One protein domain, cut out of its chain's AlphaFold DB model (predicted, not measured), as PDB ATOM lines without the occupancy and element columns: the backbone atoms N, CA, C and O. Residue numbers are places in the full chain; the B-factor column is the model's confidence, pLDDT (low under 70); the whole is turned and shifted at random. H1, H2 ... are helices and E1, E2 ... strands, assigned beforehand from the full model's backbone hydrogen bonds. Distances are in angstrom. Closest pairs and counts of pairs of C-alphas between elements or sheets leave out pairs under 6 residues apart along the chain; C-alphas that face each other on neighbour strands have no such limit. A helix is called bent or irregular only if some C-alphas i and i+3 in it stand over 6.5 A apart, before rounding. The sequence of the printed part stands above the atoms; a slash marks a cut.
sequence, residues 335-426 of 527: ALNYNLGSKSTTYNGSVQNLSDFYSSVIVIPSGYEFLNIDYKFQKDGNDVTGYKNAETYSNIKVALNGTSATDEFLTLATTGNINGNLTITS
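What this domain is: This is residues 335 to 426 of the 527 residues of an uncharacterized protein of Arcobacter butzleri L351 (UniProt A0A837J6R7). A strongly twisted sheet of five strands makes the body, its long bent strand E5 joining E2 and E7 at one part to the E3 and E4 hairpin at the other. A small two-strand sheet, E1 and E6, lies toward one end of the long axis, and the short helix H1 only grazes the large sheet. The printed part has 92 residues with seven named strands and one named helix, in the order E1 E2 H1 E3 E4 E5 E6 E7; the class is mostly strand, with 39 residues, under half, in named elements. The large sheet is mixed, in the order E2 E7 E5 E3 E4; E1 and E6 are parallel. The whole is compact, with a radius of gyration of the C-alphas of 13.9 A, and elongated, spanning 42 by 27 by 21 A.

Where its parts are: In the large sheet, E5 is residues 392 to 400, 23.7 A long, from C-alpha 392 at (243.041, 264.056, 482.196). E7 is residues 420 to 425, 16.3 A, ending at C-alpha 425 at (245.381, 257.389, 478.108). E2 is residues 342 to 346, 14.1 A; E3 is residues 375 to 379, 13.7 A; E4 is residues 382 to 384. E1 is residues 335 to 338, beginning at C-alpha 335 at (247.451, 292.680, 477.034), and E6 is residues 410 to 412. H1 is residues 354 to 357.

How they stand to each other: E5 bends by 52 degrees at residue 395, and its pairing is staggered: residues 392 to 396 pair with E7 and residues 397 to 400 with E3. E5 and E7 are antiparallel, with N 393 and O 422 at 2.8 A. E5 and E3 are antiparallel, with N 378 and O 397 at 2.9 A. The edge strand E2 is parallel to E7, with N 343 and O 421 at 2.8 A. E3 and the other edge strand, E4, form a hairpin, with N 379 and O 382 at 2.9 A. E2, H1 and E3 make a split strand-helix-strand unit, two strands of one sheet that are not neighbours, with a helix between them along the chain and E7 and E5 between them in the sheet, and its crossover is right-handed. The closest C-alphas of E2 and H1, Lys 343 and Phe 357, are 7.0 A apart. H1 is too short for an O i to N i+4 pair; its one O i to N i+3 pair is within range. E1 and E6 have N 336 and O 411 at 2.9 A. The closest C-alphas of E5 and E6, Ala 399 and Leu 412, are 7.5 A apart.

The domain as a whole: The C-alphas farthest apart, Phe 409 and Ser 426, are 42.9 A apart. The printed part has no cut. The link from H1 to E3, residues 358 to 374, is long. Mean pLDDT of the printed part is 83.0; residues 359 to 361, 363 to 372 and 402 to 406 are under 70.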
ATOM      1  N   ALA A 335     248.218 293.845 476.613       86.31
ATOM      2  CA  ALA A 335     247.451 292.680 477.034       86.31
ATOM      3  C   ALA A 335     247.405 291.606 475.936       86.31
ATOM      4  O   ALA A 335     246.924 291.847 474.828       86.31
ATOM      5  N   LEU A 336     247.875 290.405 476.266       84.12
ATOM      6  CA  LEU A 336     247.949 289.253 475.369       84.12
ATOM      7  C   LEU A 336     246.881 288.216 475.712       84.12
ATOM      8  O   LEU A 336     246.638 287.940 476.886       84.12
ATOM      9  N   ASN A 337     246.287 287.595 474.692       86.00
ATOM     10  CA  ASN A 337     245.410 286.443 474.885       86.00
ATOM     11  C   ASN A 337     246.177 285.146 474.617       86.00
ATOM     12  O   ASN A 337     247.134 285.132 473.851       86.00
ATOM     13  N   TYR A 338     245.748 284.027 475.187       86.69
ATOM     14  CA  TYR A 338     246.237 282.701 474.810       86.69
ATOM     15  C   TYR A 338     245.087 281.756 474.481       86.69
ATOM     16  O   TYR A 338     243.978 281.883 475.004       86.69
ATOM     17  N   ASN A 339     245.365 280.777 473.622       87.50
ATOM     18  CA  ASN A 339     244.411 279.736 473.269       87.50
ATOM     19  C   ASN A 339     245.071 278.360 473.324       87.50
ATOM     20  O   ASN A 339     245.650 277.883 472.350       87.50
ATOM     21  N   LEU A 340     244.980 277.713 474.482       88.25
ATOM     22  CA  LEU A 340     245.438 276.346 474.651       88.25
ATOM     23  C   LEU A 340     244.287 275.380 474.345       88.25
ATOM     24  O   LEU A 340     243.247 275.405 474.993       88.25
ATOM     25  N   GLY A 341     244.481 274.501 473.361       87.50
ATOM     26  CA  GLY A 341     243.514 273.451 473.028       87.50
ATOM     27  C   GLY A 341     243.600 272.212 473.932       87.50
ATOM     28  O   GLY A 341     244.435 272.105 474.835       87.50
ATOM     29  N   SER A 342     242.770 271.211 473.646       90.81
ATOM     30  CA  SER A 342     242.920 269.873 474.231       90.81
ATOM     31  C   SER A 342     243.938 269.042 473.437       90.81
ATOM     32  O   SER A 342     243.953 269.078 472.205       90.81
ATOM     33  N   LYS A 343     244.781 268.277 474.132       93.00
ATOM     34  CA  LYS A 343     245.760 267.338 473.565       93.00
ATOM     35  C   LYS A 343     245.606 265.968 474.218       93.00
ATOM     36  O   LYS A 343     245.199 265.870 475.372       93.00
ATOM     37  N   SER A 344     245.949 264.907 473.492       92.88
ATOM     38  CA  SER A 344     245.901 263.539 474.008       92.88
ATOM     39  C   SER A 344     247.115 262.722 473.580       92.88
ATOM     40  O   SER A 344     247.586 262.865 472.453       92.88
ATOM     41  N   THR A 345     247.588 261.842 474.456       93.75
ATOM     42  CA  THR A 345     248.695 260.905 474.212       93.75
ATOM     43  C   THR A 345     248.470 259.611 474.995       93.75
ATOM     44  O   THR A 345     247.583 259.553 475.842       93.75
ATOM     45  N   THR A 346     249.273 258.581 474.737       91.88
ATOM     46  CA  THR A 346     249.224 257.300 475.455       91.88
ATOM     47  C   THR A 346     250.388 257.203 476.436       91.88
ATOM     48  O   THR A 346     251.521 257.558 476.107       91.88
ATOM     49  N   TYR A 347     250.136 256.673 477.633       92.25
ATOM     50  CA  TYR A 347     251.149 256.460 478.662       92.25
ATOM     51  C   TYR A 347     252.323 255.618 478.139       92.25
ATOM     52  O   TYR A 347     252.159 254.464 477.736       92.25
ATOM     53  N   ASN A 348     253.527 256.189 478.178       88.19
ATOM     54  CA  ASN A 348     254.755 255.556 477.692       88.19
ATOM     55  C   ASN A 348     255.833 255.388 478.782       88.19
ATOM     56  O   ASN A 348     256.950 254.987 478.473       88.19
ATOM     57  N   GLY A 349     255.509 255.682 480.046       87.19
ATOM     58  CA  GLY A 349     256.452 255.619 481.169       87.19
ATOM     59  C   GLY A 349     257.314 256.872 481.373       87.19
ATOM     60  O   GLY A 349     258.002 256.956 482.395       87.19
ATOM     61  N   SER A 350     257.231 257.860 480.478       92.56
ATOM     62  CA  SER A 350     257.963 259.131 480.543       92.56
ATOM     63  C   SER A 350     257.037 260.317 480.829       92.56
ATOM     64  O   SER A 350     255.837 260.271 480.548       92.56
ATOM     65  N   VAL A 351     257.599 261.393 481.391       94.19
ATOM     66  CA  VAL A 351     256.893 262.675 481.552       94.19
ATOM     67  C   VAL A 351     256.574 263.239 480.167       94.19
ATOM     68  O   VAL A 351     257.443 263.304 479.303       94.19
ATOM     69  N   GLN A 352     255.323 263.634 479.964       93.25
ATOM     70  CA  GLN A 352     254.849 264.332 478.778       93.25
ATOM     71  C   GLN A 352     255.068 265.833 478.996       93.25
ATOM     72  O   GLN A 352     254.308 266.455 479.742       93.25
ATOM     73  N   ASN A 353     256.124 266.407 478.412       92.44
ATOM     74  CA  ASN A 353     256.453 267.824 478.604       92.44
ATOM     75  C   ASN A 353     255.451 268.713 477.871       92.44
ATOM     76  O   ASN A 353     255.300 268.609 476.657       92.44
ATOM     77  N   LEU A 354     254.803 269.633 478.582       91.19
ATOM     78  CA  LEU A 354     253.805 270.533 478.007       91.19
ATOM     79  C   LEU A 354     254.377 271.383 476.868       91.19
ATOM     80  O   LEU A 354     253.647 271.632 475.920       91.19
ATOM     81  N   SER A 355     255.663 271.749 476.899       87.69
ATOM     82  CA  SER A 355     256.343 272.448 475.795       87.69
ATOM     83  C   SER A 355     256.269 271.703 474.458       87.69
ATOM     84  O   SER A 355     256.166 272.335 473.411       87.69
ATOM     85  N   ASP A 356     256.280 270.369 474.494       88.25
ATOM     86  CA  ASP A 356     256.283 269.521 473.297       88.25
ATOM     87  C   ASP A 356     254.859 269.347 472.742       88.25
ATOM     88  O   ASP A 356     254.654 269.183 471.541       88.25
ATOM     89  N   PHE A 357     253.851 269.405 473.620       85.50
ATOM     90  CA  PHE A 357     252.430 269.273 473.261       85.50
ATOM     91  C   PHE A 357     251.757 270.615 472.955       85.50
ATOM     92  O   PHE A 357     250.757 270.664 472.231       85.50
ATOM     93  N   TYR A 358     252.313 271.692 473.498       83.06
ATOM     94  CA  TYR A 358     251.844 273.063 473.402       83.06
ATOM     95  C   TYR A 358     253.014 273.964 473.001       83.06
ATOM     96  O   TYR A 358     253.482 274.790 473.781       83.06
ATOM     97  N   SER A 359     253.481 273.822 471.762       68.25
ATOM     98  CA  SER A 359     254.407 274.781 471.161       68.25
ATOM     99  C   SER A 359     253.659 276.099 470.905       68.25
ATOM    100  O   SER A 359     252.950 276.221 469.909       68.25
ATOM    101  N   SER A 360     253.738 277.025 471.863       65.06
ATOM    102  CA  SER A 360     253.295 278.431 471.836       65.06
ATOM    103  C   SER A 360     251.992 278.721 471.081       65.06
ATOM    104  O   SER A 360     251.999 278.933 469.870       65.06
ATOM    105  N   VAL A 361     250.879 278.862 471.808       64.62
ATOM    106  CA  VAL A 361     249.659 279.496 471.272       64.62
ATOM    107  C   VAL A 361     249.240 280.648 472.184       64.62
ATOM    108  O   VAL A 361     248.220 280.607 472.875       64.62
ATOM    109  N   ILE A 362     250.079 281.683 472.205       70.25
ATOM    110  CA  ILE A 362     249.694 283.012 472.677       70.25
ATOM    111  C   ILE A 362     249.173 283.754 471.449       70.25
ATOM    112  O   ILE A 362     249.905 283.988 470.490       70.25
ATOM    113  N   VAL A 363     247.878 284.051 471.455       67.19
ATOM    114  CA  VAL A 363     247.223 284.803 470.394       67.19
ATOM    115  C   VAL A 363     247.424 286.276 470.691       67.19
ATOM    116  O   VAL A 363     246.762 286.879 471.541       67.19
ATOM    117  N   ILE A 364     248.345 286.867 469.951       64.50
ATOM    118  CA  ILE A 364     248.408 288.314 469.849       64.50
ATOM    119  C   ILE A 364     247.160 288.736 469.050       64.50
ATOM    120  O   ILE A 364     246.832 288.057 468.071       64.50
ATOM    121  N   PRO A 365     246.396 289.764 469.474       58.16
ATOM    122  CA  PRO A 365     245.231 290.232 468.723       58.16
ATOM    123  C   PRO A 365     245.528 290.362 467.219       58.16
ATOM    124  O   PRO A 365     246.656 290.654 466.831       58.16
ATOM    125  N   SER A 366     244.537 290.126 466.356       48.84
ATOM    126  CA  SER A 366     244.724 290.198 464.898       48.84
ATOM    127  C   SER A 366     245.356 291.537 464.484       48.84
ATOM    128  O   SER A 366     244.821 292.588 464.838       48.84
ATOM    129  N   GLY A 367     246.474 291.493 463.744       53.75
ATOM    130  CA  GLY A 367     247.262 292.671 463.334       53.75
ATOM    131  C   GLY A 367     248.634 292.823 464.016       53.75
ATOM    132  O   GLY A 367     249.278 293.857 463.854       53.75
ATOM    133  N   TYR A 368     249.073 291.821 464.784       60.38
ATOM    134  CA  TYR A 368     250.274 291.861 465.617       60.38
ATOM    135  C   TYR A 368     251.081 290.541 465.430       60.38
ATOM    136  O   TYR A 368     250.608 289.479 465.815       60.38
ATOM    137  N   GLU A 369     252.285 290.577 464.842       54.25
ATOM    138  CA  GLU A 369     253.088 289.418 464.388       54.25
ATOM    139  C   GLU A 369     254.453 289.172 465.099       54.25
ATOM    140  O   GLU A 369     255.002 288.086 464.955       54.25
ATOM    141  N   PHE A 370     255.031 290.105 465.877       55.25
ATOM    142  CA  PHE A 370     256.472 290.072 466.236       55.25
ATOM    143  C   PHE A 370     256.866 289.791 467.713       55.25
ATOM    144  O   PHE A 370     258.019 289.995 468.085       55.25
ATOM    145  N   LEU A 371     255.994 289.323 468.611       65.25
ATOM    146  CA  LEU A 371     256.425 289.129 470.013       65.25
ATOM    147  C   LEU A 371     257.028 287.732 470.243       65.25
ATOM    148  O   LEU A 371     256.307 286.736 470.277       65.25
ATOM    149  N   ASN A 372     258.349 287.669 470.444       65.69
ATOM    150  CA  ASN A 372     259.045 286.484 470.957       65.69
ATOM    151  C   ASN A 372     258.821 286.384 472.475       65.69
ATOM    152  O   ASN A 372     259.612 286.896 473.264       65.69
ATOM    153  N   ILE A 373     257.678 285.820 472.870       72.25
ATOM    154  CA  ILE A 373     257.205 285.820 474.258       72.25
ATOM    155  C   ILE A 373     257.743 284.595 474.991       72.25
ATOM    156  O   ILE A 373     257.506 283.464 474.566       72.25
ATOM    157  N   ASP A 374     258.387 284.827 476.132       76.94
ATOM    158  CA  ASP A 374     258.769 283.766 477.057       76.94
ATOM    159  C   ASP A 374     257.619 283.454 478.034       76.94
ATOM    160  O   ASP A 374     257.072 284.344 478.695       76.94
ATOM    161  N   TYR A 375     257.213 282.188 478.117       81.69
ATOM    162  CA  TYR A 375     256.039 281.763 478.882       81.69
ATOM    163  C   TYR A 375     256.226 280.394 479.539       81.69
ATOM    164  O   TYR A 375     257.043 279.571 479.130       81.69
ATOM    165  N   LYS A 376     255.396 280.137 480.549       86.94
ATOM    166  CA  LYS A 376     255.276 278.870 481.275       86.94
ATOM    167  C   LYS A 376     253.825 278.437 481.394       86.94
ATOM    168  O   LYS A 376     252.903 279.232 481.218       86.94
ATOM    169  N   PHE A 377     253.628 277.174 481.748       90.12
ATOM    170  CA  PHE A 377     252.308 276.643 482.059       90.12
ATOM    171  C   PHE A 377     252.060 276.640 483.565       90.12
ATOM    172  O   PHE A 377     252.971 276.390 484.355       90.12
ATOM    173  N   GLN A 378     250.812 276.894 483.958       91.75
ATOM    174  CA  GLN A 378     250.374 276.850 485.349       91.75
ATOM    175  C   GLN A 378     249.095 276.031 485.524       91.75
ATOM    176  O   GLN A 378     248.192 276.070 484.687       91.75
ATOM    177  N   LYS A 379     248.985 275.335 486.656       92.06
ATOM    178  CA  LYS A 379     247.764 274.667 487.126       92.06
ATOM    179  C   LYS A 379     247.545 275.040 488.587       92.06
ATOM    180  O   LYS A 379     248.445 274.898 489.407       92.06
ATOM    181  N   ASP A 380     246.357 275.558 488.896       88.12
ATOM    182  CA  ASP A 380     245.970 276.000 490.247       88.12
ATOM    183  C   ASP A 380     246.999 276.936 490.911       88.12
ATOM    184  O   ASP A 380     247.249 276.864 492.109       88.12
ATOM    185  N   GLY A 381     247.624 277.808 490.110       84.44
ATOM    186  CA  GLY A 381     248.628 278.776 490.565       84.44
ATOM    187  C   GLY A 381     250.062 278.244 490.656       84.44
ATOM    188  O   GLY A 381     250.965 279.034 490.910       84.44
ATOM    189  N   ASN A 382     250.294 276.952 490.408       88.81
ATOM    190  CA  ASN A 382     251.625 276.347 490.436       88.81
ATOM    191  C   ASN A 382     252.172 276.138 489.026       88.81
ATOM    192  O   ASN A 382     251.435 275.731 488.126       88.81
ATOM    193  N   ASP A 383     253.472 276.377 488.854       91.56
ATOM    194  CA  ASP A 383     254.177 276.115 487.601       91.56
ATOM    195  C   ASP A 383     254.204 274.609 487.310       91.56
ATOM    196  O   ASP A 383     254.526 273.795 488.179       91.56
ATOM    197  N   VAL A 384     253.869 274.234 486.077       92.69
ATOM    198  CA  VAL A 384     253.842 272.843 485.613       92.69
ATOM    199  C   VAL A 384     254.599 272.723 484.298       92.69
ATOM    200  O   VAL A 384     254.372 273.483 483.364       92.69
ATOM    201  N   THR A 385     255.510 271.757 484.205       92.56
ATOM    202  CA  THR A 385     256.305 271.509 482.989       92.56
ATOM    203  C   THR A 385     255.789 270.322 482.184       92.56
ATOM    204  O   THR A 385     256.053 270.232 480.989       92.56
ATOM    205  N   GLY A 386     255.036 269.415 482.807       94.00
ATOM    206  CA  GLY A 386     254.610 268.158 482.208       94.00
ATOM    207  C   GLY A 386     253.849 267.269 483.180       94.00
ATOM    208  O   GLY A 386     253.818 267.527 484.382       94.00
ATOM    209  N   TYR A 387     253.269 266.193 482.652       95.50
ATOM    210  CA  TYR A 387     252.553 265.193 483.444       95.50
ATOM    211  C   TYR A 387     252.941 263.775 483.032       95.50
ATOM    212  O   TYR A 387     253.306 263.531 481.885       95.50
ATOM    213  N   LYS A 388     252.880 262.824 483.969       93.81
ATOM    214  CA  LYS A 388     253.308 261.435 483.731       93.81
ATOM    215  C   LYS A 388     252.160 260.433 483.756       93.81
ATOM    216  O   LYS A 388     252.132 259.544 482.914       93.81
ATOM    217  N   ASN A 389     251.256 260.530 484.727       93.44
ATOM    218  CA  ASN A 389     250.271 259.478 484.986       93.44
ATOM    219  C   ASN A 389     249.115 259.526 483.984       93.44
ATOM    220  O   ASN A 389     248.782 260.599 483.481       93.44
ATOM    221  N   ALA A 390     248.513 258.363 483.726       92.06
ATOM    222  CA  ALA A 390     247.345 258.234 482.866       92.06
ATOM    223  C   ALA A 390     246.112 258.868 483.530       92.06
ATOM    224  O   ALA A 390     245.502 258.275 484.417       92.06
ATOM    225  N   GLU A 391     245.792 260.092 483.122       94.44
ATOM    226  CA  GLU A 391     244.712 260.925 483.646       94.44
ATOM    227  C   GLU A 391     244.411 262.053 482.641       94.44
ATOM    228  O   GLU A 391     245.175 262.289 481.696       94.44
ATOM    229  N   THR A 392     243.308 262.771 482.846       94.62
ATOM    230  CA  THR A 392     243.041 264.056 482.196       94.62
ATOM    231  C   THR A 392     243.405 265.215 483.122       94.62
ATOM    232  O   THR A 392     242.770 265.434 484.149       94.62
ATOM    233  N   TYR A 393     244.383 266.015 482.709       94.75
ATOM    234  CA  TYR A 393     244.795 267.247 483.373       94.75
ATOM    235  C   TYR A 393     244.113 268.432 482.694       94.75
ATOM    236  O   TYR A 393     244.489 268.819 481.586       94.75
ATOM    237  N   SER A 394     243.091 268.996 483.335       94.38
ATOM    238  CA  SER A 394     242.312 270.116 482.789       94.38
ATOM    239  C   SER A 394     242.800 271.482 483.260       94.38
ATOM    240  O   SER A 394     243.576 271.571 484.203       94.38
ATOM    241  N   ASN A 395     242.287 272.570 482.677       93.00
ATOM    242  CA  ASN A 395     242.522 273.944 483.150       93.00
ATOM    243  C   ASN A 395     244.007 274.344 483.237       93.00
ATOM    244  O   ASN A 395     244.401 275.104 484.123       93.00
ATOM    245  N   ILE A 396     244.827 273.840 482.319       93.25
ATOM    246  CA  ILE A 396     246.219 274.258 482.180       93.25
ATOM    247  C   ILE A 396     246.210 275.672 481.591       93.25
ATOM    248  O   ILE A 396     245.629 275.910 480.529       93.25
ATOM    249  N   LYS A 397     246.813 276.620 482.301       91.38
ATOM    250  CA  LYS A 397     246.909 278.035 481.926       91.38
ATOM    251  C   LYS A 397     248.303 278.361 481.409       91.38
ATOM    252  O   LYS A 397     249.248 277.625 481.679       91.38
ATOM    253  N   VAL A 398     248.424 279.498 480.733       88.19
ATOM    254  CA  VAL A 398     249.712 280.149 480.475       88.19
ATOM    255  C   VAL A 398     249.940 281.222 481.537       88.19
ATOM    256  O   VAL A 398     249.006 281.922 481.923       88.19
ATOM    257  N   ALA A 399     251.180 281.363 481.980       86.06
ATOM    258  CA  ALA A 399     251.689 282.555 482.640       86.06
ATOM    259  C   ALA A 399     252.936 283.027 481.885       86.06
ATOM    260  O   ALA A 399     253.651 282.217 481.296       86.06
ATOM    261  N   LEU A 400     253.209 284.327 481.889       82.50
ATOM    262  CA  LEU A 400     254.476 284.837 481.364       82.50
ATOM    263  C   LEU A 400     255.610 284.408 482.312       82.50
ATOM    264  O   LEU A 400     255.402 284.307 483.527       82.50
ATOM    265  N   ASN A 401     256.778 284.056 481.767       71.56
ATOM    266  CA  ASN A 401     257.881 283.545 482.582       71.56
ATOM    267  C   ASN A 401     258.394 284.636 483.538       71.56
ATOM    268  O   ASN A 401     258.855 285.687 483.106       71.56
ATOM    269  N   GLY A 402     258.300 284.370 484.849       54.50
ATOM    270  CA  GLY A 402     258.761 285.258 485.922       54.50
ATOM    271  C   GLY A 402     257.655 285.709 486.880       54.50
ATOM    272  O   GLY A 402     256.734 286.432 486.521       54.50
ATOM    273  N   THR A 403     257.784 285.330 488.151       42.06
ATOM    274  CA  THR A 403     257.002 285.840 489.297       42.06
ATOM    275  C   THR A 403     257.456 287.241 489.755       42.06
ATOM    276  O   THR A 403     257.078 287.724 490.819       42.06
ATOM    277  N   SER A 404     258.252 287.920 488.930       45.16
ATOM    278  CA  SER A 404     258.567 289.351 488.942       45.16
ATOM    279  C   SER A 404     258.894 289.689 487.485       45.16
ATOM    280  O   SER A 404     259.857 289.142 486.954       45.16
ATOM    281  N   ALA A 405     258.035 290.447 486.803       48.91
ATOM    282  CA  ALA A 405     258.091 290.669 485.358       48.91
ATOM    283  C   ALA A 405     259.504 291.056 484.879       48.91
ATOM    284  O   ALA A 405     260.033 292.083 485.294       48.91
ATOM    285  N   THR A 406     260.123 290.260 484.004       60.84
ATOM    286  CA  THR A 406     261.313 290.720 483.264       60.84
ATOM    287  C   THR A 406     260.933 291.709 482.168       60.84
ATOM    288  O   THR A 406     261.765 292.500 481.734       60.84
ATOM    289  N   ASP A 407     259.662 291.709 481.771       78.88
ATOM    290  CA  ASP A 407     259.095 292.655 480.830       78.88
ATOM    291  C   ASP A 407     257.832 293.290 481.414       78.88
ATOM    292  O   ASP A 407     256.728 292.749 481.328       78.88
ATOM    293  N   GLU A 408     258.008 294.451 482.042       86.38
ATOM    294  CA  GLU A 408     256.923 295.250 482.619       86.38
ATOM    295  C   GLU A 408     255.869 295.679 481.581       86.38
ATOM    296  O   GLU A 408     254.754 296.047 481.947       86.38
ATOM    297  N   PHE A 409     256.183 295.594 480.284       88.75
ATOM    298  CA  PHE A 409     255.321 296.047 479.197       88.75
ATOM    299  C   PHE A 409     254.357 294.979 478.675       88.75
ATOM    300  O   PHE A 409     253.594 295.276 477.751       88.75
ATOM    301  N   LEU A 410     254.348 293.766 479.239       86.75
ATOM    302  CA  LEU A 410     253.422 292.696 478.858       86.75
ATOM    303  C   LEU A 410     252.569 292.231 480.039       86.75
ATOM    304  O   LEU A 410     253.041 292.042 481.156       86.75
ATOM    305  N   THR A 411     251.296 291.971 479.759       87.75
ATOM    306  CA  THR A 411     250.368 291.315 480.684       87.75
ATOM    307  C   THR A 411     249.517 290.296 479.932       87.75
ATOM    308  O   THR A 411     249.326 290.397 478.721       87.75
ATOM    309  N   LEU A 412     248.960 289.316 480.642       86.88
ATOM    310  CA  LEU A 412     247.878 288.501 480.092       86.88
ATOM    311  C   LEU A 412     246.549 289.243 480.240       86.88
ATOM    312  O   LEU A 412     246.301 289.908 481.249       86.88
ATOM    313  N   ALA A 413     245.694 289.131 479.230       87.38
ATOM    314  CA  ALA A 413     244.335 289.644 479.266       87.38
ATOM    315  C   ALA A 413     243.529 288.935 480.366       87.38
ATOM    316  O   ALA A 413     243.716 287.748 480.630       87.38
ATOM    317  N   THR A 414     242.604 289.645 481.008       87.88
ATOM    318  CA  THR A 414     241.760 289.079 482.076       87.88
ATOM    319  C   THR A 414     240.600 288.236 481.543       87.88
ATOM    320  O   THR A 414     240.012 287.451 482.284       87.88
ATOM    321  N   THR A 415     240.266 288.377 480.259       89.00
ATOM    322  CA  THR A 415     239.155 287.700 479.575       89.00
ATOM    323  C   THR A 415     239.587 287.259 478.183       89.00
ATOM    324  O   THR A 415     240.452 287.898 477.601       89.00
ATOM    325  N   GLY A 416     238.948 286.229 477.619       87.62
ATOM    326  CA  GLY A 416     239.229 285.765 476.249       87.62
ATOM    327  C   GLY A 416     240.306 284.681 476.143       87.62
ATOM    328  O   GLY A 416     240.522 284.144 475.060       87.62
ATOM    329  N   ASN A 417     240.925 284.304 477.263       89.44
ATOM    330  CA  ASN A 417     241.871 283.194 477.319       89.44
ATOM    331  C   ASN A 417     241.167 281.834 477.349       89.44
ATOM    332  O   ASN A 417     240.213 281.640 478.106       89.44
ATOM    333  N   ILE A 418     241.690 280.872 476.589       90.94
ATOM    334  CA  ILE A 418     241.195 279.489 476.556       90.94
ATOM    335  C   ILE A 418     242.240 278.569 477.193       90.94
ATOM    336  O   ILE A 418     243.380 278.502 476.732       90.94
ATOM    337  N   ASN A 419     241.852 277.870 478.265       91.94
ATOM    338  CA  ASN A 419     242.720 276.942 478.996       91.94
ATOM    339  C   ASN A 419     242.804 275.580 478.300       91.94
ATOM    340  O   ASN A 419     241.814 275.087 477.764       91.94
ATOM    341  N   GLY A 420     243.972 274.948 478.398       91.12
ATOM    342  CA  GLY A 420     244.258 273.668 477.763       91.12
ATOM    343  C   GLY A 420     243.950 272.475 478.655       91.12
ATOM    344  O   GLY A 420     243.895 272.589 479.882       91.12
ATOM    345  N   ASN A 421     243.803 271.311 478.020       93.50
ATOM    346  CA  ASN A 421     243.647 270.027 478.701       93.50
ATOM    347  C   ASN A 421     244.577 268.972 478.087       93.50
ATOM    348  O   ASN A 421     244.544 268.778 476.873       93.50
ATOM    349  N   LEU A 422     245.338 268.240 478.903       95.19
ATOM    350  CA  LEU A 422     246.143 267.098 478.459       95.19
ATOM    351  C   LEU A 422     245.520 265.790 478.953       95.19
ATOM    352  O   LEU A 422     245.419 265.580 480.156       95.19
ATOM    353  N   THR A 423     245.167 264.887 478.043       96.25
ATOM    354  CA  THR A 423     244.706 263.532 478.379       96.25
ATOM    355  C   THR A 423     245.798 262.511 478.086       96.25
ATOM    356  O   THR A 423     246.193 262.331 476.936       96.25
ATOM    357  N   ILE A 424     246.263 261.805 479.112       95.81
ATOM    358  CA  ILE A 424     247.180 260.672 478.976       95.81
ATOM    359  C   ILE A 424     246.354 259.394 479.142       95.81
ATOM    360  O   ILE A 424     245.889 259.089 480.235       95.81
ATOM    361  N   THR A 425     246.139 258.644 478.066       94.75
ATOM    362  CA  THR A 425     245.381 257.389 478.108       94.75
ATOM    363  C   THR A 425     246.266 256.232 478.560       94.75
ATOM    364  O   THR A 425     247.452 256.155 478.228       94.75
ATOM    365  N   SER A 426     245.697 255.302 479.326       87.88
ATOM    366  CA  SER A 426     246.392 254.070 479.702       87.88
ATOM    367  C   SER A 426     246.798 253.285 478.455       87.88
ATOM    368  O   SER A 426     246.022 253.155 477.507       87.88
TER     369      SER A 426